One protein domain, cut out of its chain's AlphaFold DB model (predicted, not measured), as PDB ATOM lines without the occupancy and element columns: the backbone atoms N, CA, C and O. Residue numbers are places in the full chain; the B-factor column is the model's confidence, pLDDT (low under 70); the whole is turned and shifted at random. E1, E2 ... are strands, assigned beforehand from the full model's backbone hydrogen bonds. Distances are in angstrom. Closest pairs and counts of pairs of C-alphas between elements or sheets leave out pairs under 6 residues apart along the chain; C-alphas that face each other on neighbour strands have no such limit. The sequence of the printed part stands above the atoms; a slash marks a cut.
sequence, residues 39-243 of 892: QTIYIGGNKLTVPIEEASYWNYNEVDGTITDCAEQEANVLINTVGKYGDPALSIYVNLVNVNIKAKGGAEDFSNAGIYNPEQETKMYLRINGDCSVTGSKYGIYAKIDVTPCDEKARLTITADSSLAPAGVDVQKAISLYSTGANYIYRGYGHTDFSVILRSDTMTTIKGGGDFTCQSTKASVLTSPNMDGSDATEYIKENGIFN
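This is residues 39 to 243 of the 892 residues of an uncharacterized protein of Clostridium sp. AF23-8 (UniProt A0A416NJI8). The chain is wound in stacked turns, a three-sided solenoid with a sheet along each side: E6 to E8, E9 to E11, E12 to E14 and E15 to E17 each make a turn, and E18 and E19 begin another. At the first end, the hairpins E1-E2 and E3-E4 and the strand E5 extend two of the sheets with antiparallel strands. The 205 printed residues have 19 named strands, E1 to E19 in chain order, and no named helix; the class is all strand, with under half of the residues in named elements. The sheets run E4-E3-E5-E6-E9-E12-E15-E18, mixed; E2-E1-E8-E11-E14-E17, mixed; and E7-E10-E13-E16-E19, all parallel. The whole is compact, with a radius of gyration of the C-alphas of 16.2 A and spans of 45 by 45 by 32 A.

E1, residues 39 to 43, and E2, 46 to 51, form a hairpin; N 41 and O 48, 3.0 A apart, are within hydrogen-bond range, as are the further N and O pairs named here. E3, 55 to 60, forms a hairpin with E4, 67 to 69 (N 59 and O 68, 2.9 A). E5, 77 to 81, is antiparallel to E3 (N 56 and O 79, 2.8 A) and forms a hairpin with E6, 91 to 97 (N 80 and O 93, 2.9 A). E7, 100 to 102, precedes E8, 113 to 116, which is antiparallel to E1 (N 42 and O 116, 2.9 A). E9, 123 to 129, is parallel to E6 (N 94 and O 125, 2.9 A). E10, 131 to 136, is parallel to E7 (N 101 and O 133, 2.8 A) and runs on into E11, 139 to 142, at 91 degrees. E12, 145 to 149, is parallel to E9 (N 126 and O 146, 2.8 A). E13, 155 to 160, is parallel to E10 (N 134 and O 157, 2.8 A), and E14, 175 to 178, to E11 (N 178 and O 141, 2.8 A). E15, 183 to 185, E16, 194 to 200, and E17, 203 to 207, are followed by the edge strands E18, 212 to 214, and E19, 219 to 223. The three sheets are a stack of sheets, face to face in turn: the twisted eight-strand sheet faces the six-strand and five-strand sheets, their best planes 7 and 15 degrees apart.

E1 begins at C-alpha 39, (485.775, 231.918, 451.218), and E19 ends at C-alpha 223, (462.196, 217.438, 466.542). From first to last C-alpha, E16 measures 20.1 A, E6 19.8 A and E9 19.5 A.

The C-alphas farthest apart, of Glu 53 and Gly 229, are 48.9 A apart. The printed part has no cut; the link E13 to E14 is long. Mean pLDDT of the printed part is 71.5, with 86 residues under 70, among them 199 to 243.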
ATOM      1  N   GLN A  39     486.730 233.029 451.188       76.56
ATOM      2  CA  GLN A  39     485.775 231.918 451.218       76.56
ATOM      3  C   GLN A  39     484.369 232.385 450.803       76.56
ATOM      4  O   GLN A  39     483.991 233.539 451.008       76.56
ATOM      5  N   THR A  40     483.573 231.494 450.202       84.38
ATOM      6  CA  THR A  40     482.165 231.770 449.848       84.38
ATOM      7  C   THR A  40     481.212 231.098 450.834       84.38
ATOM      8  O   THR A  40     481.328 229.902 451.079       84.38
ATOM      9  N   ILE A  41     480.206 231.826 451.320       86.81
ATOM     10  CA  ILE A  41     479.104 231.307 452.150       86.81
ATOM     11  C   ILE A  41     477.771 231.909 451.690       86.81
ATOM     12  O   ILE A  41     477.730 233.035 451.203       86.81
ATOM     13  N   TYR A  42     476.671 231.167 451.826       88.75
ATOM     14  CA  TYR A  42     475.330 231.639 451.474       88.75
ATOM     15  C   TYR A  42     474.454 231.779 452.723       88.75
ATOM     16  O   TYR A  42     474.307 230.816 453.478       88.75
ATOM     17  N   ILE A  43     473.847 232.958 452.911       89.62
ATOM     18  CA  ILE A  43     472.947 233.292 454.029       89.62
ATOM     19  C   ILE A  43     471.628 233.843 453.467       89.62
ATOM     20  O   ILE A  43     471.614 234.859 452.768       89.62
ATOM     21  N   GLY A  44     470.504 233.173 453.736       87.25
ATOM     22  CA  GLY A  44     469.182 233.592 453.243       87.25
ATOM     23  C   GLY A  44     469.041 233.584 451.711       87.25
ATOM     24  O   GLY A  44     468.181 234.273 451.167       87.25
ATOM     25  N   GLY A  45     469.884 232.819 451.010       82.75
ATOM     26  CA  GLY A  45     469.998 232.814 449.545       82.75
ATOM     27  C   GLY A  45     470.985 233.848 448.975       82.75
ATOM     28  O   GLY A  45     471.333 233.775 447.798       82.75
ATOM     29  N   ASN A  46     471.500 234.772 449.793       86.56
ATOM     30  CA  ASN A  46     472.497 235.759 449.373       86.56
ATOM     31  C   ASN A  46     473.907 235.149 449.396       86.56
ATOM     32  O   ASN A  46     474.297 234.550 450.399       86.56
ATOM     33  N   LYS A  47     474.684 235.329 448.318       87.94
ATOM     34  CA  LYS A  47     476.098 234.925 448.252       87.94
ATOM     35  C   LYS A  47     476.977 235.971 448.942       87.94
ATOM     36  O   LYS A  47     477.009 237.117 448.503       87.94
ATOM     37  N   LEU A  48     477.735 235.547 449.945       87.69
ATOM     38  CA  LEU A  48     478.741 236.346 450.640       87.69
ATOM     39  C   LEU A  48     480.139 235.831 450.291       87.69
ATOM     40  O   LEU A  48     480.376 234.621 450.277       87.69
ATOM     41  N   THR A  49     481.058 236.757 450.042       85.62
ATOM     42  CA  THR A  49     482.490 236.485 449.885       85.62
ATOM     43  C   THR A  49     483.188 237.108 451.085       85.62
ATOM     44  O   THR A  49     483.075 238.316 451.276       85.62
ATOM     45  N   VAL A  50     483.859 236.302 451.903       82.25
ATOM     46  CA  VAL A  50     484.508 236.751 453.145       82.25
ATOM     47  C   VAL A  50     486.029 236.553 453.056       82.25
ATOM     48  O   VAL A  50     486.453 235.492 452.590       82.25
ATOM     49  N   PRO A  51     486.862 237.536 453.456       78.56
ATOM     50  CA  PRO A  51     488.313 237.355 453.579       78.56
ATOM     51  C   PRO A  51     488.646 236.228 454.558       78.56
ATOM     52  O   PRO A  51     487.874 236.001 455.480       78.56
ATOM     53  N   ILE A  52     489.785 235.547 454.387       71.62
ATOM     54  CA  ILE A  52     490.199 234.432 455.264       71.62
ATOM     55  C   ILE A  52     490.943 234.887 456.538       71.62
ATOM     56  O   ILE A  52     491.017 234.121 457.501       71.62
ATOM     57  N   GLU A  53     491.416 236.137 456.613       70.50
ATOM     58  CA  GLU A  53     492.130 236.676 457.790       70.50
ATOM     59  C   GLU A  53     491.376 237.780 458.564       70.50
ATOM     60  O   GLU A  53     491.824 238.186 459.639       70.50
ATOM     61  N   GLU A  54     490.224 238.248 458.069       74.62
ATOM     62  CA  GLU A  54     489.473 239.371 458.651       74.62
ATOM     63  C   GLU A  54     488.013 239.017 458.975       74.62
ATOM     64  O   GLU A  54     487.426 238.086 458.428       74.62
ATOM     65  N   ALA A  55     487.407 239.774 459.894       80.44
ATOM     66  CA  ALA A  55     486.001 239.625 460.255       80.44
ATOM     67  C   ALA A  55     485.104 240.498 459.361       80.44
ATOM     68  O   ALA A  55     485.360 241.692 459.210       80.44
ATOM     69  N   SER A  56     484.021 239.925 458.835       84.94
ATOM     70  CA  SER A  56     483.009 240.624 458.031       84.94
ATOM     71  C   SER A  56     481.694 240.772 458.801       84.94
ATOM     72  O   SER A  56     481.238 239.836 459.468       84.94
ATOM     73  N   TYR A  57     481.069 241.943 458.689       89.88
ATOM     74  CA  TYR A  57     479.944 242.370 459.520       89.88
ATOM     75  C   TYR A  57     478.722 242.661 458.650       89.88
ATOM     76  O   TYR A  57     478.694 243.638 457.908       89.88
ATOM     77  N   TRP A  58     477.694 241.826 458.768       92.12
ATOM     78  CA  TRP A  58     476.520 241.855 457.903       92.12
ATOM     79  C   TRP A  58     475.241 242.123 458.699       92.12
ATOM     80  O   TRP A  58     475.021 241.576 459.785       92.12
ATOM     81  N   ASN A  59     474.363 242.935 458.117       92.19
ATOM     82  CA  ASN A  59     473.002 243.134 458.593       92.19
ATOM     83  C   ASN A  59     472.038 242.447 457.618       92.19
ATOM     84  O   ASN A  59     471.957 242.817 456.446       92.19
ATOM     85  N   TYR A  60     471.351 241.415 458.103       92.44
ATOM     86  CA  TYR A  60     470.297 240.695 457.402       92.44
ATOM     87  C   TYR A  60     468.930 241.285 457.776       92.44
ATOM     88  O   TYR A  60     468.526 241.253 458.941       92.44
ATOM     89  N   ASN A  61     468.199 241.793 456.786       88.81
ATOM     90  CA  ASN A  61     466.860 242.343 456.965       88.81
ATOM     91  C   ASN A  61     465.810 241.223 456.897       88.81
ATOM     92  O   ASN A  61     465.581 240.624 455.850       88.81
ATOM     93  N   GLU A  62     465.122 240.956 458.005       87.94
ATOM     94  CA  GLU A  62     464.123 239.880 458.085       87.94
ATOM     95  C   GLU A  62     462.860 240.133 457.251       87.94
ATOM     96  O   GLU A  62     462.201 239.182 456.830       87.94
ATOM     97  N   VAL A  63     462.518 241.402 457.005       83.38
ATOM     98  CA  VAL A  63     461.291 241.787 456.290       83.38
ATOM     99  C   VAL A  63     461.410 241.481 454.801       83.38
ATOM    100  O   VAL A  63     460.462 240.993 454.186       83.38
ATOM    101  N   ASP A  64     462.573 241.774 454.219       83.69
ATOM    102  CA  ASP A  64     462.813 241.658 452.782       83.69
ATOM    103  C   ASP A  64     463.960 240.709 452.412       83.69
ATOM    104  O   ASP A  64     464.303 240.629 451.237       83.69
ATOM    105  N   GLY A  65     464.548 239.973 453.354       83.81
ATOM    106  CA  GLY A  65     465.612 238.988 453.124       83.81
ATOM    107  C   GLY A  65     466.889 239.526 452.467       83.81
ATOM    108  O   GLY A  65     467.687 238.729 451.966       83.81
ATOM    109  N   THR A  66     467.071 240.847 452.389       87.75
ATOM    110  CA  THR A  66     468.315 241.448 451.888       87.75
ATOM    111  C   THR A  66     469.417 241.354 452.939       87.75
ATOM    112  O   THR A  66     469.151 241.245 454.136       87.75
ATOM    113  N   ILE A  67     470.671 241.376 452.490       89.25
ATOM    114  CA  ILE A  67     471.833 241.429 453.372       89.25
ATOM    115  C   ILE A  67     472.819 242.480 452.863       89.25
ATOM    116  O   ILE A  67     473.046 242.591 451.656       89.25
ATOM    117  N   THR A  68     473.381 243.266 453.775       91.56
ATOM    118  CA  THR A  68     474.301 244.368 453.458       91.56
ATOM    119  C   THR A  68     475.458 244.413 454.448       91.56
ATOM    120  O   THR A  68     475.246 244.167 455.637       91.56
ATOM    121  N   ASP A  69     476.653 244.771 453.973       89.81
ATOM    122  CA  ASP A  69     477.777 245.142 454.843       89.81
ATOM    123  C   ASP A  69     477.366 246.291 455.778       89.81
ATOM    124  O   ASP A  69     476.615 247.191 455.390       89.81
ATOM    125  N   CYS A  70     477.854 246.260 457.015       88.19
ATOM    126  CA  CYS A  70     477.516 247.229 458.058       88.19
ATOM    127  C   CYS A  70     478.660 247.407 459.070       88.19
ATOM    128  O   CYS A  70     479.693 246.738 458.998       88.19
ATOM    129  N   ALA A  71     478.491 248.318 460.030       86.56
ATOM    130  CA  ALA A  71     479.422 248.432 461.150       86.56
ATOM    131  C   ALA A  71     479.219 247.292 462.170       86.56
ATOM    132  O   ALA A  71     478.108 246.802 462.353       86.56
ATOM    133  N   GLU A  72     480.268 246.932 462.921       83.44
ATOM    134  CA  GLU A  72     480.228 245.873 463.953       83.44
ATOM    135  C   GLU A  72     479.047 245.992 464.935       83.44
ATOM    136  O   GLU A  72     478.473 244.991 465.353       83.44
ATOM    137  N   GLN A  73     478.665 247.221 465.282       83.75
ATOM    138  CA  GLN A  73     477.598 247.524 466.241       83.75
ATOM    139  C   GLN A  73     476.180 247.324 465.673       83.75
ATOM    140  O   GLN A  73     475.216 247.314 466.434       83.75
ATOM    141  N   GLU A  74     476.058 247.181 464.352       83.69
ATOM    142  CA  GLU A  74     474.802 247.049 463.604       83.69
ATOM    143  C   GLU A  74     474.598 245.623 463.056       83.69
ATOM    144  O   GLU A  74     473.522 245.299 462.553       83.69
ATOM    145  N   ALA A  75     475.618 244.766 463.161       87.88
ATOM    146  CA  ALA A  75     475.616 243.421 462.603       87.88
ATOM    147  C   ALA A  75     474.775 242.440 463.432       87.88
ATOM    148  O   ALA A  75     475.059 242.184 464.606       87.88
ATOM    149  N   ASN A  76     473.791 241.809 462.790       89.31
ATOM    150  CA  ASN A  76     473.091 240.637 463.328       89.31
ATOM    151  C   ASN A  76     473.664 239.306 462.794       89.31
ATOM    152  O   ASN A  76     473.368 238.244 463.354       89.31
ATOM    153  N   VAL A  77     474.533 239.372 461.775       90.12
ATOM    154  CA  VAL A  77     475.338 238.266 461.243       90.12
ATOM    155  C   VAL A  77     476.807 238.705 461.170       90.12
ATOM    156  O   VAL A  77     477.191 239.515 460.332       90.12
ATOM    157  N   LEU A  78     477.661 238.144 462.024       88.25
ATOM    158  CA  LEU A  78     479.118 238.348 461.981       88.25
ATOM    159  C   LEU A  78     479.792 237.064 461.496       88.25
ATOM    160  O   LEU A  78     479.555 235.996 462.059       88.25
ATOM    161  N   ILE A  79     480.651 237.170 460.486       86.44
ATOM    162  CA  ILE A  79     481.401 236.046 459.918       86.44
ATOM    163  C   ILE A  79     482.892 236.275 460.156       86.44
ATOM    164  O   ILE A  79     483.409 237.355 459.891       86.44
ATOM    165  N   ASN A  80     483.585 235.272 460.691       78.44
ATOM    166  CA  ASN A  80     485.013 235.352 460.976       78.44
ATOM    167  C   ASN A  80     485.702 234.015 460.679       78.44
ATOM    168  O   ASN A  80     485.311 232.959 461.180       78.44
ATOM    169  N   THR A  81     486.750 234.072 459.879       65.62
ATOM    170  CA  THR A  81     487.646 232.975 459.512       65.62
ATOM    171  C   THR A  81     488.948 233.148 460.299       65.62
ATOM    172  O   THR A  81     489.695 234.098 460.096       65.62
ATOM    173  N   VAL A  82     489.231 232.254 461.252       57.88
ATOM    174  CA  VAL A  82     490.388 232.417 462.159       57.88
ATOM    175  C   VAL A  82     491.459 231.366 461.876       57.88
ATOM    176  O   VAL A  82     491.547 230.345 462.560       57.88
ATOM    177  N   GLY A  83     492.334 231.651 460.911       51.28
ATOM    178  CA  GLY A  83     493.513 230.840 460.566       51.28
ATOM    179  C   GLY A  83     494.689 230.930 461.556       51.28
ATOM    180  O   GLY A  83     495.841 230.991 461.143       51.28
ATOM    181  N   LYS A  84     494.457 230.968 462.879       41.59
ATOM    182  CA  LYS A  84     495.523 231.322 463.849       41.59
ATOM    183  C   LYS A  84     496.561 230.217 464.145       41.59
ATOM    184  O   LYS A  84     497.550 230.503 464.817       41.59
ATOM    185  N   TYR A  85     496.364 228.980 463.671       42.28
ATOM    186  CA  TYR A  85     497.245 227.836 463.988       42.28
ATOM    187  C   TYR A  85     497.533 226.857 462.822       42.28
ATOM    188  O   TYR A  85     497.878 225.704 463.077       42.28
ATOM    189  N   GLY A  86     497.496 227.327 461.569       47.97
ATOM    190  CA  GLY A  86     498.091 226.630 460.414       47.97
ATOM    191  C   GLY A  86     497.137 225.839 459.505       47.97
ATOM    192  O   GLY A  86     496.118 225.326 459.961       47.97
ATOM    193  N   ASP A  87     497.553 225.747 458.233       47.84
ATOM    194  CA  ASP A  87     496.854 225.229 457.038       47.84
ATOM    195  C   ASP A  87     495.509 225.918 456.679       47.84
ATOM    196  O   ASP A  87     494.836 226.467 457.557       47.84
ATOM    197  N   PRO A  88     495.146 225.982 455.375       49.53
ATOM    198  CA  PRO A  88     494.050 226.824 454.880       49.53
ATOM    199  C   PRO A  88     492.718 226.527 455.578       49.53
ATOM    200  O   PRO A  88     492.395 225.377 455.879       49.53
ATOM    201  N   ALA A  89     491.980 227.598 455.882       56.75
ATOM    202  CA  ALA A  89     491.076 227.676 457.029       56.75
ATOM    203  C   ALA A  89     490.017 226.557 457.105       56.75
ATOM    204  O   ALA A  89     488.895 226.689 456.621       56.75
ATOM    205  N   LEU A  90     490.329 225.503 457.867       62.38
ATOM    206  CA  LEU A  90     489.446 224.364 458.165       62.38
ATOM    207  C   LEU A  90     488.183 224.736 458.978       62.38
ATOM    208  O   LEU A  90     487.468 223.853 459.467       62.38
ATOM    209  N   SER A  91     487.937 226.023 459.245       71.75
ATOM    210  CA  SER A  91     486.916 226.499 460.180       71.75
ATOM    211  C   SER A  91     486.436 227.924 459.887       71.75
ATOM    212  O   SER A  91     487.238 228.856 459.856       71.75
ATOM    213  N   ILE A  92     485.115 228.097 459.796       80.31
ATOM    214  CA  ILE A  92     484.421 229.390 459.679       80.31
ATOM    215  C   ILE A  92     483.518 229.606 460.898       80.31
ATOM    216  O   ILE A  92     482.775 228.709 461.292       80.31
ATOM    217  N   TYR A  93     483.567 230.782 461.518       83.56
ATOM    218  CA  TYR A  93     482.691 231.163 462.628       83.56
ATOM    219  C   TYR A  93     481.581 232.073 462.110       83.56
ATOM    220  O   TYR A  93     481.861 233.089 461.481       83.56
ATOM    221  N   VAL A  94     480.328 231.735 462.415       89.50
ATOM    222  CA  VAL A  94     479.151 232.548 462.083       89.50
ATOM    223  C   VAL A  94     478.413 232.857 463.378       89.50
ATOM    224  O   VAL A  94     477.957 231.957 464.081       89.50
ATOM    225  N   ASN A  95     478.325 234.134 463.722       89.69
ATOM    226  CA  ASN A  95     477.667 234.629 464.920       89.69
ATOM    227  C   ASN A  95     476.314 235.243 464.554       89.69
ATOM    228  O   ASN A  95     476.267 236.207 463.794       89.69
ATOM    229  N   LEU A  96     475.241 234.679 465.104       93.56
ATOM    230  CA  LEU A  96     473.852 235.067 464.872       93.56
ATOM    231  C   LEU A  96     473.297 235.755 466.125       93.56
ATOM    232  O   LEU A  96     473.421 235.209 467.229       93.56
ATOM    233  N   VAL A  97     472.690 236.932 465.960       91.88
ATOM    234  CA  VAL A  97     472.208 237.772 467.071       91.88
ATOM    235  C   VAL A  97     470.738 238.149 466.867       91.88
ATOM    236  O   VAL A  97     470.444 239.072 466.115       91.88
ATOM    237  N   ASN A  98     469.826 237.460 467.567       89.56
ATOM    238  CA  ASN A  98     468.360 237.611 467.464       89.56
ATOM    239  C   ASN A  98     467.866 237.740 466.008       89.56
ATOM    240  O   ASN A  98     467.211 238.727 465.677       89.56
ATOM    241  N   VAL A  99     468.244 236.793 465.140       92.75
ATOM    242  CA  VAL A  99     468.019 236.891 463.687       92.75
ATOM    243  C   VAL A  99     467.268 235.689 463.114       92.75
ATOM    244  O   VAL A  99     467.596 234.529 463.387       92.75
ATOM    245  N   ASN A 100     466.270 235.973 462.281       93.06
ATOM    246  CA  ASN A 100     465.427 235.019 461.572       93.06
ATOM    247  C   ASN A 100     465.758 234.982 460.071       93.06
ATOM    248  O   ASN A 100     465.158 235.678 459.249       93.06
ATOM    249  N   ILE A 101     466.721 234.140 459.705       92.94
ATOM    250  CA  ILE A 101     467.164 233.938 458.325       92.94
ATOM    251  C   ILE A 101     466.143 233.083 457.568       92.94
ATOM    252  O   ILE A 101     465.795 231.979 457.996       92.94
ATOM    253  N   LYS A 102     465.712 233.552 456.394       90.38
ATOM    254  CA  LYS A 102     464.771 232.854 455.510       90.38
ATOM    255  C   LYS A 102     465.264 232.908 454.068       90.38
ATOM    256  O   LYS A 102     465.374 233.985 453.492       90.38
ATOM    257  N   ALA A 103     465.537 231.750 453.472       83.19
ATOM    258  CA  ALA A 103     465.988 231.678 452.088       83.19
ATOM    259  C   ALA A 103     464.928 232.223 451.125       83.19
ATOM    260  O   ALA A 103     463.800 231.723 451.074       83.19
ATOM    261  N   LYS A 104     465.313 233.207 450.313       66.81
ATOM    262  CA  LYS A 104     464.627 233.499 449.053       66.81
ATOM    263  C   LYS A 104     465.117 232.499 448.013       66.81
ATOM    264  O   LYS A 104     466.311 232.471 447.725       66.81
ATOM    265  N   GLY A 105     464.214 231.676 447.480       63.72
ATOM    266  CA  GLY A 105     464.574 230.603 446.549       63.72
ATOM    267  C   GLY A 105     465.393 231.090 445.347       63.72
ATOM    268  O   GLY A 105     465.092 232.130 444.759       63.72
ATOM    269  N   GLY A 106     466.435 230.331 445.000       54.25
ATOM    270  CA  GLY A 106     467.435 230.684 443.990       54.25
ATOM    271  C   GLY A 106     467.432 229.762 442.769       54.25
ATOM    272  O   GLY A 106     466.781 228.719 442.750       54.25
ATOM    273  N   ALA A 107     468.197 230.144 441.740       53.47
ATOM    274  CA  ALA A 107     468.342 229.376 440.498       53.47
ATOM    275  C   ALA A 107     469.301 228.168 440.605       53.47
ATOM    276  O   ALA A 107     469.420 227.399 439.655       53.47
ATOM    277  N   GLU A 108     469.985 227.999 441.743       52.50
ATOM    278  CA  GLU A 108     470.851 226.853 442.024       52.50
ATOM    279  C   GLU A 108     470.278 226.018 443.172       52.50
ATOM    280  O   GLU A 108     469.900 226.530 444.224       52.50
ATOM    281  N   ASP A 109     470.273 224.702 442.992       62.31
ATOM    282  CA  ASP A 109     469.551 223.750 443.841       62.31
ATOM    283  C   ASP A 109     469.937 223.776 445.335       62.31
ATOM    284  O   ASP A 109     469.138 223.383 446.187       62.31
ATOM    285  N   PHE A 110     471.152 224.236 445.653       66.62
ATOM    286  CA  PHE A 110     471.716 224.268 447.008       66.62
ATOM    287  C   PHE A 110     471.657 225.651 447.679       66.62
ATOM    288  O   PHE A 110     471.663 225.715 448.907       66.62
ATOM    289  N   SER A 111     471.518 226.750 446.920       64.44
ATOM    290  CA  SER A 111     471.305 228.097 447.491       64.44
ATOM    291  C   SER A 111     469.890 228.290 448.055       64.44
ATOM    292  O   SER A 111     469.630 229.232 448.795       64.44
ATOM    293  N   ASN A 112     469.013 227.314 447.806       71.88
ATOM    294  CA  ASN A 112     467.735 227.073 448.479       71.88
ATOM    295  C   ASN A 112     467.857 226.670 449.970       71.88
ATOM    296  O   ASN A 112     466.852 226.326 450.598       71.88
ATOM    297  N   ALA A 113     469.062 226.667 450.544       84.75
ATOM    298  CA  ALA A 113     469.266 226.498 451.978       84.75
ATOM    299  C   ALA A 113     469.136 227.829 452.741       84.75
ATOM    300  O   ALA A 113     469.511 228.881 452.226       84.75
ATOM    301  N   GLY A 114     468.691 227.786 454.000       88.06
ATOM    302  CA  GLY A 114     468.732 228.961 454.881       88.06
ATOM    303  C   GLY A 114     470.170 229.416 455.160       88.06
ATOM    304  O   GLY A 114     470.468 230.607 455.083       88.06
ATOM    305  N   ILE A 115     471.071 228.456 455.396       90.88
ATOM    306  CA  ILE A 115     472.532 228.636 455.339       90.88
ATOM    307  C   ILE A 115     473.145 227.490 454.526       90.88
ATOM    308  O   ILE A 115     472.840 226.322 454.778       90.88
ATOM    309  N   TYR A 116     474.042 227.806 453.588       88.75
ATOM    310  CA  TYR A 116     474.811 226.818 452.820       88.75
ATOM    311  C   TYR A 116     476.297 227.178 452.780       88.75
ATOM    312  O   TYR A 116     476.673 228.304 452.445       88.75
ATOM    313  N   ASN A 117     477.139 226.192 453.100       85.44
ATOM    314  CA  ASN A 117     478.580 226.250 452.885       85.44
ATOM    315  C   ASN A 117     478.951 225.354 451.684       85.44
ATOM    316  O   ASN A 117     478.785 224.138 451.788       85.44
ATOM    317  N   PRO A 118     479.465 225.887 450.563       77.69
ATOM    318  CA  PRO A 118     479.928 225.063 449.446       77.69
ATOM    319  C   PRO A 118     481.155 224.201 449.795       77.69
ATOM    320  O   PRO A 118     481.329 223.126 449.223       77.69
ATOM    321  N   GLU A 119     481.984 224.616 450.754       77.88
ATOM    322  CA  GLU A 119     483.198 223.904 451.162       77.88
ATOM    323  C   GLU A 119     482.896 222.906 452.287       77.88
ATOM    324  O   GLU A 119     483.130 223.161 453.465       77.88
ATOM    325  N   GLN A 120     482.349 221.748 451.914       66.00
ATOM    326  CA  GLN A 120     481.803 220.741 452.840       66.00
ATOM    327  C   GLN A 120     482.811 220.116 453.829       66.00
ATOM    328  O   GLN A 120     482.392 219.525 454.826       66.00
ATOM    329  N   GLU A 121     484.118 220.247 453.587       67.44
ATOM    330  CA  GLU A 121     485.165 219.829 454.534       67.44
ATOM    331  C   GLU A 121     485.385 220.862 455.660       67.44
ATOM    332  O   GLU A 121     485.741 220.497 456.790       67.44
ATOM    333  N   THR A 122     485.107 222.141 455.382       73.88
ATOM    334  CA  THR A 122     485.235 223.266 456.315       73.88
ATOM    335  C   THR A 122     484.128 223.215 457.368       73.88
ATOM    336  O   THR A 122     482.932 223.220 457.059       73.88
ATOM    337  N   LYS A 123     484.517 223.186 458.647       77.88
ATOM    338  CA  LYS A 123     483.571 223.157 459.773       77.88
ATOM    339  C   LYS A 123     483.022 224.556 460.070       77.88
ATOM    340  O   LYS A 123     483.786 225.507 460.203       77.88
ATOM    341  N   MET A 124     481.710 224.672 460.260       86.25
ATOM    342  CA  MET A 124     481.046 225.925 460.620       86.25
ATOM    343  C   MET A 124     480.701 225.981 462.114       86.25
ATOM    344  O   MET A 124     479.925 225.172 462.613       86.25
ATOM    345  N   TYR A 125     481.231 226.970 462.828       86.62
ATOM    346  CA  TYR A 125     480.936 227.221 464.237       86.62
ATOM    347  C   TYR A 125     479.841 228.284 464.362       86.62
ATOM    348  O   TYR A 125     480.102 229.480 464.221       86.62
ATOM    349  N   LEU A 126     478.617 227.847 464.649       90.06
ATOM    350  CA  LEU A 126     477.466 228.712 464.891       90.06
ATOM    351  C   LEU A 126     477.483 229.222 466.335       90.06
ATOM    352  O   LEU A 126     477.281 228.459 467.283       90.06
ATOM    353  N   ARG A 127     477.690 230.525 466.514       89.25
ATOM    354  CA  ARG A 127     477.558 231.212 467.805       89.25
ATOM    355  C   ARG A 127     476.182 231.864 467.877       89.25
ATOM    356  O   ARG A 127     475.821 232.625 466.988       89.25
ATOM    357  N   ILE A 128     475.408 231.537 468.909       90.56
ATOM    358  CA  ILE A 128     473.998 231.935 469.021       90.56
ATOM    359  C   ILE A 128     473.814 232.880 470.209       90.56
ATOM    360  O   ILE A 128     474.068 232.481 471.348       90.56
ATOM    361  N   ASN A 129     473.354 234.104 469.946       87.81
ATOM    362  CA  ASN A 129     472.963 235.092 470.954       87.81
ATOM    363  C   ASN A 129     471.482 235.436 470.747       87.81
ATOM    364  O   ASN A 129     471.096 235.878 469.663       87.81
ATOM    365  N   GLY A 130     470.651 235.245 471.768       85.12
ATOM    366  CA  GLY A 130     469.206 235.419 471.649       85.12
ATOM    367  C   GLY A 130     468.495 234.342 470.824       85.12
ATOM    368  O   GLY A 130     469.025 233.255 470.589       85.12
ATOM    369  N   ASP A 131     467.256 234.631 470.429       85.19
ATOM    370  CA  ASP A 131     466.414 233.680 469.696       85.19
ATOM    371  C   ASP A 131     466.664 233.809 468.189       85.19
ATOM    372  O   ASP A 131     466.386 234.853 467.599       85.19
ATOM    373  N   CYS A 132     467.244 232.773 467.584       91.06
ATOM    374  CA  CYS A 132     467.641 232.761 466.182       91.06
ATOM    375  C   CYS A 132     466.957 231.613 465.434       91.06
ATOM    376  O   CYS A 132     466.832 230.488 465.931       91.06
ATOM    377  N   SER A 133     466.596 231.857 464.178       91.12
ATOM    378  CA  SER A 133     466.061 230.823 463.296       91.12
ATOM    379  C   SER A 133     466.653 230.880 461.898       91.12
ATOM    380  O   SER A 133     467.044 231.930 461.401       91.12
ATOM    381  N   VAL A 134     466.725 229.712 461.266       92.50
ATOM    382  CA  VAL A 134     467.241 229.523 459.914       92.50
ATOM    383  C   VAL A 134     466.261 228.644 459.153       92.50
ATOM    384  O   VAL A 134     466.018 227.500 459.538       92.50
ATOM    385  N   THR A 135     465.699 229.178 458.074       90.50
ATOM    386  CA  THR A 135     464.696 228.504 457.247       90.50
ATOM    387  C   THR A 135     465.129 228.490 455.787       90.50
ATOM    388  O   THR A 135     465.482 229.536 455.243       90.50
ATOM    389  N   GLY A 136     465.067 227.336 455.125       87.94
ATOM    390  CA  GLY A 136     465.262 227.229 453.675       87.94
ATOM    391  C   GLY A 136     464.296 226.248 453.026       87.94
ATOM    392  O   GLY A 136     463.635 225.474 453.715       87.94
ATOM    393  N   SER A 137     464.185 226.293 451.698       79.69
ATOM    394  CA  SER A 137     463.182 225.517 450.963       79.69
ATOM    395  C   SER A 137     463.568 224.054 450.770       79.69
ATOM    396  O   SER A 137     462.724 223.172 450.871       79.69
ATOM    397  N   LYS A 138     464.858 223.778 450.549       79.06
ATOM    398  CA  LYS A 138     465.386 222.408 450.396       79.06
ATOM    399  C   LYS A 138     466.181 221.945 451.613       79.06
ATOM    400  O   LYS A 138     466.129 220.777 451.987       79.06
ATOM    401  N   TYR A 139     466.883 222.869 452.262       85.06
ATOM    402  CA  TYR A 139     467.649 222.604 453.474       85.06
ATOM    403  C   TYR A 139     467.437 223.737 454.475       85.06
ATOM    404  O   TYR A 139     467.428 224.898 454.080       85.06
ATOM    405  N   GLY A 140     467.314 223.445 455.767       86.81
ATOM    406  CA  GLY A 140     467.410 224.513 456.768       86.81
ATOM    407  C   GLY A 140     468.850 225.014 456.825       86.81
ATOM    408  O   GLY A 140     469.140 226.158 456.483       86.81
ATOM    409  N   ILE A 141     469.772 224.102 457.133       89.06
ATOM    410  CA  ILE A 141     471.218 224.306 456.992       89.06
ATOM    411  C   ILE A 141     471.815 223.163 456.168       89.06
ATOM    412  O   ILE A 141     471.488 222.000 456.397       89.06
ATOM    413  N   TYR A 142     472.717 223.482 455.241       87.31
ATOM    414  CA  TYR A 142     473.574 222.513 454.552       87.31
ATOM    415  C   TYR A 142     475.044 222.858 454.826       87.31
ATOM    416  O   TYR A 142     475.694 223.581 454.068       87.31
ATOM    417  N   ALA A 143     475.549 222.340 455.946       84.31
ATOM    418  CA  ALA A 143     476.930 222.461 456.402       84.31
ATOM    419  C   ALA A 143     477.209 221.465 457.543       84.31
ATOM    420  O   ALA A 143     476.301 221.043 458.261       84.31
ATOM    421  N   LYS A 144     478.489 221.162 457.768       82.62
ATOM    422  CA  LYS A 144     478.989 220.533 458.997       82.62
ATOM    423  C   LYS A 144     479.053 221.577 460.113       82.62
ATOM    424  O   LYS A 144     479.823 222.530 459.979       82.62
ATOM    425  N   ILE A 145     478.267 221.418 461.183       85.44
ATOM    426  CA  ILE A 145     478.086 222.471 462.199       85.44
ATOM    427  C   ILE A 145     478.489 222.082 463.626       85.44
ATOM    428  O   ILE A 145     478.199 220.991 464.114       85.44
ATOM    429  N   ASP A 146     479.054 223.059 464.329       85.06
ATOM    430  CA  ASP A 146     479.246 223.068 465.776       85.06
ATOM    431  C   ASP A 146     478.502 224.272 466.369       85.06
ATOM    432  O   ASP A 146     478.733 225.407 465.959       85.06
ATOM    433  N   VAL A 147     477.615 224.061 467.340       85.06
ATOM    434  CA  VAL A 147     476.743 225.109 467.895       85.06
ATOM    435  C   VAL A 147     477.183 225.496 469.307       85.06
ATOM    436  O   VAL A 147     477.363 224.639 470.173       85.06
ATOM    437  N   THR A 148     477.329 226.801 469.557       85.06
ATOM    438  CA  THR A 148     477.734 227.372 470.851       85.06
ATOM    439  C   THR A 148     476.749 228.461 471.309       85.06
ATOM    440  O   THR A 148     476.734 229.553 470.728       85.06
ATOM    441  N   PRO A 149     475.955 228.223 472.369       83.12
ATOM    442  CA  PRO A 149     475.123 229.259 472.978       83.12
ATOM    443  C   PRO A 149     475.990 230.301 473.694       83.12
ATOM    444  O   PRO A 149     476.863 229.952 474.491       83.12
ATOM    445  N   CYS A 150     475.757 231.584 473.429       83.44
ATOM    446  CA  CYS A 150     476.569 232.683 473.958       83.44
ATOM    447  C   CYS A 150     475.850 233.546 475.015       83.44
ATOM    448  O   CYS A 150     476.522 234.313 475.699       83.44
ATOM    449  N   ASP A 151     474.541 233.368 475.228       79.75
ATOM    450  CA  ASP A 151     473.780 234.009 476.314       79.75
ATOM    451  C   ASP A 151     472.649 233.109 476.873       79.75
ATOM    452  O   ASP A 151     472.490 231.953 476.475       79.75
ATOM    453  N   GLU A 152     471.869 233.622 477.834       76.19
ATOM    454  CA  GLU A 152     470.763 232.881 478.472       76.19
ATOM    455  C   GLU A 152     469.509 232.722 477.597       76.19
ATOM    456  O   GLU A 152     468.680 231.848 477.861       76.19
ATOM    457  N   LYS A 153     469.348 233.570 476.576       77.38
ATOM    458  CA  LYS A 153     468.214 233.569 475.643       77.38
ATOM    459  C   LYS A 153     468.495 232.748 474.384       77.38
ATOM    460  O   LYS A 153     467.561 232.508 473.629       77.38
ATOM    461  N   ALA A 154     469.743 232.322 474.178       81.19
ATOM    462  CA  ALA A 154     470.209 231.572 473.023       81.19
ATOM    463  C   ALA A 154     469.251 230.430 472.645       81.19
ATOM    464  O   ALA A 154     469.037 229.498 473.427       81.19
ATOM    465  N   ARG A 155     468.681 230.473 471.444       81.88
ATOM    466  CA  ARG A 155     467.846 229.415 470.854       81.88
ATOM    467  C   ARG A 155     468.148 229.326 469.366       81.88
ATOM    468  O   ARG A 155     468.439 230.339 468.740       81.88
ATOM    469  N   LEU A 156     468.115 228.114 468.810       86.19
ATOM    470  CA  LEU A 156     468.325 227.901 467.379       86.19
ATOM    471  C   LEU A 156     467.223 227.010 466.805       86.19
ATOM    472  O   LEU A 156     467.175 225.817 467.098       86.19
ATOM    473  N   THR A 157     466.368 227.570 465.953       84.00
ATOM    474  CA  THR A 157     465.381 226.796 465.185       84.00
ATOM    475  C   THR A 157     465.845 226.636 463.741       84.00
ATOM    476  O   THR A 157     466.002 227.623 463.031       84.00
ATOM    477  N   ILE A 158     466.033 225.399 463.285       86.19
ATOM    478  CA  ILE A 158     466.436 225.065 461.918       86.19
ATOM    479  C   ILE A 158     465.256 224.394 461.206       86.19
ATOM    480  O   ILE A 158     464.828 223.302 461.590       86.19
ATOM    481  N   THR A 159     464.738 225.037 460.160       83.94
ATOM    482  CA  THR A 159     463.525 224.617 459.443       83.94
ATOM    483  C   THR A 159     463.807 224.383 457.960       83.94
ATOM    484  O   THR A 159     464.414 225.225 457.304       83.94
ATOM    485  N   ALA A 160     463.326 223.270 457.409       80.12
ATOM    486  CA  ALA A 160     463.229 223.067 455.966       80.12
ATOM    487  C   ALA A 160     461.751 223.041 455.544       80.12
ATOM    488  O   ALA A 160     460.993 222.204 456.031       80.12
ATOM    489  N   ASP A 161     461.355 223.980 454.690       81.31
ATOM    490  CA  ASP A 161     459.965 224.281 454.327       81.31
ATOM    491  C   ASP A 161     459.840 224.362 452.800       81.31
ATOM    492  O   ASP A 161     460.119 225.398 452.190       81.31
ATOM    493  N   SER A 162     459.433 223.257 452.176       75.38
ATOM    494  CA  SER A 162     459.321 223.118 450.720       75.38
ATOM    495  C   SER A 162     458.362 224.124 450.080       75.38
ATOM    496  O   SER A 162     458.527 224.436 448.902       75.38
ATOM    497  N   SER A 163     457.434 224.717 450.845       74.94
ATOM    498  CA  SER A 163     456.540 225.774 450.345       74.94
ATOM    499  C   SER A 163     457.280 227.056 449.934       74.94
ATOM    500  O   SER A 163     456.746 227.868 449.181       74.94
ATOM    501  N   LEU A 164     458.531 227.227 450.378       74.94
ATOM    502  CA  LEU A 164     459.405 228.341 450.000       74.94
ATOM    503  C   LEU A 164     460.154 228.112 448.675       74.94
ATOM    504  O   LEU A 164     460.968 228.949 448.274       74.94
ATOM    505  N   ALA A 165     459.944 226.975 448.009       71.50
ATOM    506  CA  ALA A 165     460.548 226.692 446.714       71.50
ATOM    507  C   ALA A 165     459.954 227.593 445.610       71.50
ATOM    508  O   ALA A 165     458.751 227.870 445.618       71.50
ATOM    509  N   PRO A 166     460.755 228.043 444.624       69.75
ATOM    510  CA  PRO A 166     460.225 228.740 443.456       69.75
ATOM    511  C   PRO A 166     459.196 227.886 442.698       69.75
ATOM    512  O   PRO A 166     459.334 226.666 442.599       69.75
ATOM    513  N   ALA A 167     458.180 228.531 442.122       65.69
ATOM    514  CA  ALA A 167     457.122 227.839 441.389       65.69
ATOM    515  C   ALA A 167     457.695 226.955 440.261       65.69
ATOM    516  O   ALA A 167     458.400 227.442 439.377       65.69
ATOM    517  N   GLY A 168     457.371 225.659 440.294       59.38
ATOM    518  CA  GLY A 168     457.869 224.654 439.348       59.38
ATOM    519  C   GLY A 168     459.103 223.863 439.810       59.38
ATOM    520  O   GLY A 168     459.522 222.957 439.093       59.38
ATOM    521  N   VAL A 169     459.668 224.149 440.988       62.41
ATOM    522  CA  VAL A 169     460.763 223.361 441.584       62.41
ATOM    523  C   VAL A 169     460.195 222.223 442.440       62.41
ATOM    524  O   VAL A 169     459.572 222.466 443.469       62.41
ATOM    525  N   ASP A 170     460.438 220.972 442.036       61.91
ATOM    526  CA  ASP A 170     460.080 219.775 442.813       61.91
ATOM    527  C   ASP A 170     461.076 219.544 443.966       61.91
ATOM    528  O   ASP A 170     462.227 219.139 443.761       61.91
ATOM    529  N   VAL A 171     460.632 219.788 445.202       64.75
ATOM    530  CA  VAL A 171     461.398 219.503 446.423       64.75
ATOM    531  C   VAL A 171     460.943 218.171 447.019       64.75
ATOM    532  O   VAL A 171     460.270 218.109 448.042       64.75
ATOM    533  N   GLN A 172     461.390 217.073 446.407       60.69
ATOM    534  CA  GLN A 172     461.076 215.707 446.859       60.69
ATOM    535  C   GLN A 172     461.442 215.432 448.326       60.69
ATOM    536  O   GLN A 172     460.886 214.522 448.945       60.69
ATOM    537  N   LYS A 173     462.448 216.144 448.854       68.56
ATOM    538  CA  LYS A 173     462.966 216.030 450.227       68.56
ATOM    539  C   LYS A 173     463.505 217.384 450.681       68.56
ATOM    540  O   LYS A 173     464.607 217.753 450.273       68.56
ATOM    541  N   ALA A 174     462.768 218.080 451.541       71.69
ATOM    542  CA  ALA A 174     463.314 219.141 452.374       71.69
ATOM    543  C   ALA A 174     463.933 218.504 453.633       71.69
ATOM    544  O   ALA A 174     463.413 217.519 454.162       71.69
ATOM    545  N   ILE A 175     465.098 218.990 454.070       75.94
ATOM    546  CA  ILE A 175     465.885 218.365 455.146       75.94
ATOM    547  C   ILE A 175     466.367 219.438 456.121       75.94
ATOM    548  O   ILE A 175     467.138 220.317 455.746       75.94
ATOM    549  N   SER A 176     465.932 219.360 457.383       75.56
ATOM    550  CA  SER A 176     466.238 220.378 458.407       75.56
ATOM    551  C   SER A 176     467.736 220.721 458.494       75.56
ATOM    552  O   SER A 176     468.108 221.878 458.324       75.56
ATOM    553  N   LEU A 177     468.608 219.722 458.646       81.56
ATOM    554  CA  LEU A 177     470.060 219.881 458.628       81.56
ATOM    555  C   LEU A 177     470.670 218.807 457.722       81.56
ATOM    556  O   LEU A 177     470.439 217.621 457.930       81.56
ATOM    557  N   TYR A 178     471.466 219.190 456.733       82.06
ATOM    558  CA  TYR A 178     472.282 218.261 455.951       82.06
ATOM    559  C   TYR A 178     473.752 218.464 456.319       82.06
ATOM    560  O   TYR A 178     474.262 219.582 456.243       82.06
ATOM    561  N   SER A 179     474.423 217.388 456.729       77.06
ATOM    562  CA  SER A 179     475.793 217.433 457.245       77.06
ATOM    563  C   SER A 179     476.548 216.151 456.897       77.06
ATOM    564  O   SER A 179     476.056 215.045 457.125       77.06
ATOM    565  N   THR A 180     477.752 216.319 456.352       69.00
ATOM    566  CA  THR A 180     478.664 215.268 455.868       69.00
ATOM    567  C   THR A 180     479.508 214.615 456.970       69.00
ATOM    568  O   THR A 180     480.301 213.720 456.687       69.00
ATOM    569  N   GLY A 181     479.370 215.040 458.231       69.06
ATOM    570  CA  GLY A 181     480.142 214.502 459.351       69.06
ATOM    571  C   GLY A 181     479.593 214.904 460.720       69.06
ATOM    572  O   GLY A 181     478.553 215.548 460.818       69.06
ATOM    573  N   ALA A 182     480.283 214.503 461.792       71.25
ATOM    574  CA  ALA A 182     479.831 214.718 463.170       71.25
ATOM    575  C   ALA A 182     479.633 216.204 463.526       71.25
ATOM    576  O   ALA A 182     480.479 217.045 463.205       71.25
ATOM    577  N   ASN A 183     478.539 216.486 464.241       75.94
ATOM    578  CA  ASN A 183     478.096 217.814 464.661       75.94
ATOM    579  C   ASN A 183     478.117 217.907 466.195       75.94
ATOM    580  O   ASN A 183     477.859 216.920 466.893       75.94
ATOM    581  N   TYR A 184     478.408 219.085 466.744       74.94
ATOM    582  CA  TYR A 184     478.593 219.260 468.192       74.94
ATOM    583  C   TYR A 184     477.704 220.364 468.764       74.94
ATOM    584  O   TYR A 184     477.449 221.373 468.115       74.94
ATOM    585  N   ILE A 185     477.261 220.192 470.013       75.31
ATOM    586  CA  ILE A 185     476.681 221.270 470.829       75.31
ATOM    587  C   ILE A 185     477.602 221.473 472.033       75.31
ATOM    588  O   ILE A 185     477.704 220.603 472.905       75.31
ATOM    589  N   TYR A 186     478.296 222.609 472.066       72.88
ATOM    590  CA  TYR A 186     479.274 222.934 473.104       72.88
ATOM    591  C   TYR A 186     478.635 223.504 474.377       72.88
ATOM    592  O   TYR A 186     477.481 223.938 474.396       72.88
ATOM    593  N   ARG A 187     479.414 223.519 475.469       66.75
ATOM    594  CA  ARG A 187     479.044 224.218 476.710       66.75
ATOM    595  C   ARG A 187     479.017 225.721 476.444       66.75
ATOM    596  O   ARG A 187     480.065 226.336 476.279       66.75
ATOM    597  N   GLY A 188     477.813 226.280 476.400       62.69
ATOM    598  CA  GLY A 188     477.599 227.713 476.266       62.69
ATOM    599  C   GLY A 188     477.672 228.485 477.580       62.69
ATOM    600  O   GLY A 188     477.891 227.926 478.659       62.69
ATOM    601  N   TYR A 189     477.450 229.792 477.468       55.75
ATOM    602  CA  TYR A 189     477.454 230.735 478.584       55.75
ATOM    603  C   TYR A 189     476.471 230.327 479.702       55.75
ATOM    604  O   TYR A 189     475.344 229.915 479.445       55.75
ATOM    605  N   GLY A 190     476.897 230.438 480.965       56.66
ATOM    606  CA  GLY A 190     476.026 230.298 482.143       56.66
ATOM    607  C   GLY A 190     475.472 228.898 482.470       56.66
ATOM    608  O   GLY A 190     474.755 228.771 483.459       56.66
ATOM    609  N   HIS A 191     475.790 227.844 481.704       53.84
ATOM    610  CA  HIS A 191     475.148 226.518 481.827       53.84
ATOM    611  C   HIS A 191     473.609 226.589 481.727       53.84
ATOM    612  O   HIS A 191     472.877 226.058 482.579       53.84
ATOM    613  N   THR A 192     473.128 227.296 480.706       49.41
ATOM    614  CA  THR A 192     471.707 227.515 480.427       49.41
ATOM    615  C   THR A 192     471.060 226.333 479.712       49.41
ATOM    616  O   THR A 192     471.734 225.570 479.024       49.41
ATOM    617  N   ASP A 193     469.741 226.191 479.881       55.28
ATOM    618  CA  ASP A 193     468.937 225.272 479.077       55.28
ATOM    619  C   ASP A 193     468.954 225.778 477.628       55.28
ATOM    620  O   ASP A 193     468.330 226.801 477.339       55.28
ATOM    621  N   PHE A 194     469.686 225.108 476.733       64.19
ATOM    622  CA  PHE A 194     469.780 225.460 475.308       64.19
ATOM    623  C   PHE A 194     468.996 224.478 474.440       64.19
ATOM    624  O   PHE A 194     469.100 223.264 474.625       64.19
ATOM    625  N   SER A 195     468.257 224.987 473.453       65.38
ATOM    626  CA  SER A 195     467.462 224.155 472.550       65.38
ATOM    627  C   SER A 195     467.843 224.380 471.090       65.38
ATOM    628  O   SER A 195     467.776 225.512 470.603       65.38
ATOM    629  N   VAL A 196     468.178 223.288 470.394       67.75
ATOM    630  CA  VAL A 196     468.185 223.229 468.924       67.75
ATOM    631  C   VAL A 196     466.888 222.558 468.488       67.75
ATOM    632  O   VAL A 196     466.620 221.421 468.878       67.75
ATOM    633  N   ILE A 197     466.074 223.257 467.703       69.00
ATOM    634  CA  ILE A 197     464.785 222.760 467.216       69.00
ATOM    635  C   ILE A 197     464.925 222.438 465.729       69.00
ATOM    636  O   ILE A 197     465.195 223.335 464.937       69.00
ATOM    637  N   LEU A 198     464.734 221.178 465.341       70.12
ATOM    638  CA  LEU A 198     464.774 220.724 463.950       70.12
ATOM    639  C   LEU A 198     463.349 220.517 463.422       70.12
ATOM    640  O   LEU A 198     462.556 219.769 464.002       70.12
ATOM    641  N   ARG A 199     463.020 221.168 462.304       67.88
ATOM    642  CA  ARG A 199     461.702 221.083 461.662       67.88
ATOM    643  C   ARG A 199     461.825 220.806 460.173       67.88
ATOM    644  O   ARG A 199     462.644 221.414 459.489       67.88
ATOM    645  N   SER A 200     460.982 219.922 459.655       64.31
ATOM    646  CA  SER A 200     460.706 219.840 458.227       64.31
ATOM    647  C   SER A 200     459.307 219.300 457.960       64.31
ATOM    648  O   SER A 200     458.817 218.415 458.666       64.31
ATOM    649  N   ASP A 201     458.700 219.845 456.916       57.03
ATOM    650  CA  ASP A 201     457.434 219.422 456.322       57.03
ATOM    651  C   ASP A 201     457.486 218.047 455.630       57.03
ATOM    652  O   ASP A 201     456.467 217.367 455.553       57.03
ATOM    653  N   THR A 202     458.665 217.610 455.174       56.66
ATOM    654  CA  THR A 202     458.846 216.403 454.348       56.66
ATOM    655  C   THR A 202     459.818 215.393 454.964       56.66
ATOM    656  O   THR A 202     459.450 214.227 455.106       56.66
ATOM    657  N   MET A 203     461.031 215.783 455.393       52.22
ATOM    658  CA  MET A 203     461.933 214.893 456.150       52.22
ATOM    659  C   MET A 203     462.719 215.611 457.259       52.22
ATOM    660  O   MET A 203     463.780 216.201 457.039       52.22
ATOM    661  N   THR A 204     462.290 215.438 458.511       51.78
ATOM    662  CA  THR A 204     463.061 215.903 459.680       51.78
ATOM    663  C   THR A 204     464.185 214.906 459.999       51.78
ATOM    664  O   THR A 204     464.051 214.051 460.867       51.78
ATOM    665  N   THR A 205     465.288 214.977 459.248       51.22
ATOM    666  CA  THR A 205     466.488 214.130 459.422       51.22
ATOM    667  C   THR A 205     467.769 214.961 459.392       51.22
ATOM    668  O   THR A 205     467.769 216.064 458.841       51.22
ATOM    669  N   ILE A 206     468.860 214.398 459.935       51.53
ATOM    670  CA  ILE A 206     470.220 214.723 459.488       51.53
ATOM    671  C   ILE A 206     470.613 213.695 458.440       51.53
ATOM    672  O   ILE A 206     470.664 212.498 458.727       51.53
ATOM    673  N   LYS A 207     470.882 214.144 457.216       49.75
ATOM    674  CA  LYS A 207     471.304 213.263 456.123       49.75
ATOM    675  C   LYS A 207     472.759 213.565 455.765       49.75
ATOM    676  O   LYS A 207     473.104 214.723 455.570       49.75
ATOM    677  N   GLY A 208     473.582 212.514 455.700       50.06
ATOM    678  CA  GLY A 208     475.022 212.600 455.407       50.06
ATOM    679  C   GLY A 208     475.954 211.938 456.438       50.06
ATOM    680  O   GLY A 208     477.136 211.800 456.152       50.06
ATOM    681  N   GLY A 209     475.435 211.436 457.570       46.75
ATOM    682  CA  GLY A 209     476.190 210.569 458.497       46.75
ATOM    683  C   GLY A 209     476.768 211.247 459.746       46.75
ATOM    684  O   GLY A 209     477.708 210.724 460.339       46.75
ATOM    685  N   GLY A 210     476.234 212.403 460.150       52.06
ATOM    686  CA  GLY A 210     476.658 213.115 461.357       52.06
ATOM    687  C   GLY A 210     475.766 212.896 462.579       52.06
ATOM    688  O   GLY A 210     474.621 213.342 462.577       52.06
ATOM    689  N   ASP A 211     476.316 212.319 463.650       54.78
ATOM    690  CA  ASP A 211     475.704 212.348 464.988       54.78
ATOM    691  C   ASP A 211     475.725 213.763 465.594       54.78
ATOM    692  O   ASP A 211     476.590 214.579 465.250       54.78
ATOM    693  N   PHE A 212     474.828 214.031 466.552       62.47
ATOM    694  CA  PHE A 212     474.947 215.177 467.461       62.47
ATOM    695  C   PHE A 212     475.604 214.736 468.773       62.47
ATOM    696  O   PHE A 212     475.015 214.020 469.584       62.47
ATOM    697  N   THR A 213     476.826 215.206 469.024       62.22
ATOM    698  CA  THR A 213     477.484 215.029 470.326       62.22
ATOM    699  C   THR A 213     477.216 216.245 471.207       62.22
ATOM    700  O   THR A 213     477.700 217.347 470.934       62.22
ATOM    701  N   CYS A 214     476.461 216.052 472.288       62.62
ATOM    702  CA  CYS A 214     476.193 217.110 473.256       62.62
ATOM    703  C   CYS A 214     477.250 217.102 474.363       62.62
ATOM    704  O   CYS A 214     477.354 216.156 475.145       62.62
ATOM    705  N   GLN A 215     478.018 218.186 474.466       61.09
ATOM    706  CA  GLN A 215     478.967 218.387 475.562       61.09
ATOM    707  C   GLN A 215     478.374 219.223 476.709       61.09
ATOM    708  O   GLN A 215     479.067 219.470 477.696       61.09
ATOM    709  N   SER A 216     477.110 219.655 476.608       54.94
ATOM    710  CA  SER A 216     476.396 220.416 477.642       54.94
ATOM    711  C   SER A 216     475.753 219.518 478.708       54.94
ATOM    712  O   SER A 216     475.376 218.379 478.446       54.94
ATOM    713  N   THR A 217     475.595 220.053 479.920       50.69
ATOM    714  CA  THR A 217     474.811 219.450 481.015       50.69
ATOM    715  C   THR A 217     473.312 219.734 480.908       50.69
ATOM    716  O   THR A 217     472.529 219.123 481.634       50.69
ATOM    717  N   LYS A 218     472.919 220.687 480.053       55.50
ATOM    718  CA  LYS A 218     471.549 221.194 479.905       55.50
ATOM    719  C   LYS A 218     471.261 221.635 478.464       55.50
ATOM    720  O   LYS A 218     471.012 222.807 478.197       55.50
ATOM    721  N   ALA A 219     471.341 220.724 477.502       55.88
ATOM    722  CA  ALA A 219     470.854 221.019 476.156       55.88
ATOM    723  C   ALA A 219     469.873 219.951 475.674       55.88
ATOM    724  O   ALA A 219     470.033 218.764 475.957       55.88
ATOM    725  N   SER A 220     468.857 220.405 474.950       56.44
ATOM    726  CA  SER A 220     467.798 219.593 474.356       56.44
ATOM    727  C   SER A 220     467.850 219.727 472.838       56.44
ATOM    728  O   SER A 220     467.882 220.852 472.328       56.44
ATOM    729  N   VAL A 221     467.771 218.618 472.112       59.66
ATOM    730  CA  VAL A 221     467.398 218.651 470.693       59.66
ATOM    731  C   VAL A 221     465.913 218.308 470.611       59.66
ATOM    732  O   VAL A 221     465.469 217.350 471.236       59.66
ATOM    733  N   LEU A 222     465.141 219.124 469.897       56.34
ATOM    734  CA  LEU A 222     463.692 218.974 469.748       56.34
ATOM    735  C   LEU A 222     463.359 218.784 468.268       56.34
ATOM    736  O   LEU A 222     463.738 219.613 467.444       56.34
ATOM    737  N   THR A 223     462.634 217.725 467.920       55.00
ATOM    738  CA  THR A 223     462.196 217.438 466.542       55.00
ATOM    739  C   THR A 223     460.685 217.611 466.391       55.00
ATOM    740  O   THR A 223     459.930 217.306 467.310       55.00
ATOM    741  N   SER A 224     460.235 218.110 465.235       44.72
ATOM    742  CA  SER A 224     458.814 218.396 464.950       44.72
ATOM    743  C   SER A 224     457.900 217.143 464.936       44.72
ATOM    744  O   SER A 224     458.407 216.056 464.652       44.72
ATOM    745  N   PRO A 225     456.562 217.264 465.132       39.94
ATOM    746  CA  PRO A 225     455.627 216.140 465.363       39.94
ATOM    747  C   PRO A 225     455.394 215.124 464.228       39.94
ATOM    748  O   PRO A 225     454.490 214.302 464.329       39.94
ATOM    749  N   ASN A 226     456.186 215.126 463.154       43.16
ATOM    750  CA  ASN A 226     456.030 214.183 462.037       43.16
ATOM    751  C   ASN A 226     456.589 212.769 462.346       43.16
ATOM    752  O   ASN A 226     456.825 211.980 461.429       43.16
ATOM    753  N   MET A 227     456.791 212.436 463.628       37.91
ATOM    754  CA  MET A 227     457.088 211.089 464.128       37.91
ATOM    755  C   MET A 227     455.943 210.598 465.024       37.91
ATOM    756  O   MET A 227     455.528 211.293 465.947       37.91
ATOM    757  N   ASP A 228     455.450 209.387 464.755       32.28
ATOM    758  CA  ASP A 228     454.309 208.778 465.454       32.28
ATOM    759  C   ASP A 228     454.659 208.502 466.934       32.28
ATOM    760  O   ASP A 228     455.565 207.722 467.234       32.28
ATOM    761  N   GLY A 229     453.921 209.118 467.862       39.41
ATOM    762  CA  GLY A 229     453.794 208.632 469.239       39.41
ATOM    763  C   GLY A 229     454.962 208.846 470.215       39.41
ATOM    764  O   GLY A 229     455.291 207.915 470.948       39.41
ATOM    765  N   SER A 230     455.535 210.054 470.326       28.00
ATOM    766  CA  SER A 230     456.105 210.501 471.617       28.00
ATOM    767  C   SER A 230     456.306 212.014 471.731       28.00
ATOM    768  O   SER A 230     456.784 212.660 470.800       28.00
ATOM    769  N   ASP A 231     456.067 212.549 472.935       34.06
ATOM    770  CA  ASP A 231     456.723 213.764 473.428       34.06
ATOM    771  C   ASP A 231     458.230 213.487 473.596       34.06
ATOM    772  O   ASP A 231     458.734 213.327 474.712       34.06
ATOM    773  N   ALA A 232     458.968 213.391 472.487       36.78
ATOM    774  CA  ALA A 232     460.409 213.149 472.466       36.78
ATOM    775  C   ALA A 232     461.208 214.397 472.893       36.78
ATOM    776  O   ALA A 232     462.084 214.890 472.184       36.78
ATOM    777  N   THR A 233     460.930 214.902 474.097       37.56
ATOM    778  CA  THR A 233     461.844 215.790 474.820       37.56
ATOM    779  C   THR A 233     462.960 214.931 475.417       37.56
ATOM    780  O   THR A 233     462.984 214.666 476.622       37.56
ATOM    781  N   GLU A 234     463.883 214.445 474.581       41.06
ATOM    782  CA  GLU A 234     465.089 213.795 475.097       41.06
ATOM    783  C   GLU A 234     466.010 214.844 475.734       41.06
ATOM    784  O   GLU A 234     466.742 215.588 475.077       41.06
ATOM    785  N   TYR A 235     465.979 214.885 477.066       40.62
ATOM    786  CA  TYR A 235     466.981 215.571 477.868       40.62
ATOM    787  C   TYR A 235     468.311 214.823 477.749       40.62
ATOM    788  O   TYR A 235     468.515 213.786 478.390       40.62
ATOM    789  N   ILE A 236     469.227 215.357 476.940       46.00
ATOM    790  CA  ILE A 236     470.545 214.756 476.750       46.00
ATOM    791  C   ILE A 236     471.336 214.897 478.055       46.00
ATOM    792  O   ILE A 236     471.553 215.999 478.561       46.00
ATOM    793  N   LYS A 237     471.765 213.763 478.621       43.88
ATOM    794  CA  LYS A 237     472.653 213.739 479.792       43.88
ATOM    795  C   LYS A 237     474.065 214.167 479.391       43.88
ATOM    796  O   LYS A 237     474.482 213.949 478.258       43.88
ATOM    797  N   GLU A 238     474.804 214.737 480.341       43.69
ATOM    798  CA  GLU A 238     476.181 215.207 480.150       43.69
ATOM    799  C   GLU A 238     477.061 214.152 479.448       43.69
ATOM    800  O   GLU A 238     477.172 213.019 479.914       43.69
ATOM    801  N   ASN A 239     477.687 214.543 478.330       47.84
ATOM    802  CA  ASN A 239     478.506 213.695 477.447       47.84
ATOM    803  C   ASN A 239     477.752 212.552 476.729       47.84
ATOM    804  O   ASN A 239     478.371 211.589 476.274       47.84
ATOM    805  N   GLY A 240     476.426 212.647 476.596       49.22
ATOM    806  CA  GLY A 240     475.628 211.740 475.775       49.22
ATOM    807  C   GLY A 240     475.884 211.923 474.274       49.22
ATOM    808  O   GLY A 240     475.789 213.032 473.742       49.22
ATOM    809  N   ILE A 241     476.162 210.817 473.581       49.16
ATOM    810  CA  ILE A 241     476.127 210.751 472.116       49.16
ATOM    811  C   ILE A 241     474.672 210.509 471.712       49.16
ATOM    812  O   ILE A 241     474.130 209.441 472.009       49.16
ATOM    813  N   PHE A 242     474.044 211.469 471.030       46.84
ATOM    814  CA  PHE A 242     472.771 211.222 470.357       46.84
ATOM    815  C   PHE A 242     473.074 210.521 469.031       46.84
ATOM    816  O   PHE A 242     473.336 211.159 468.010       46.84
ATOM    817  N   ASN A 243     473.142 209.191 469.107       43.00
ATOM    818  CA  ASN A 243     473.503 208.330 467.992       43.00
ATOM    819  C   ASN A 243     472.290 208.165 467.067       43.00
ATOM    820  O   ASN A 243     471.340 207.451 467.394       43.00
TER     821      ASN A 243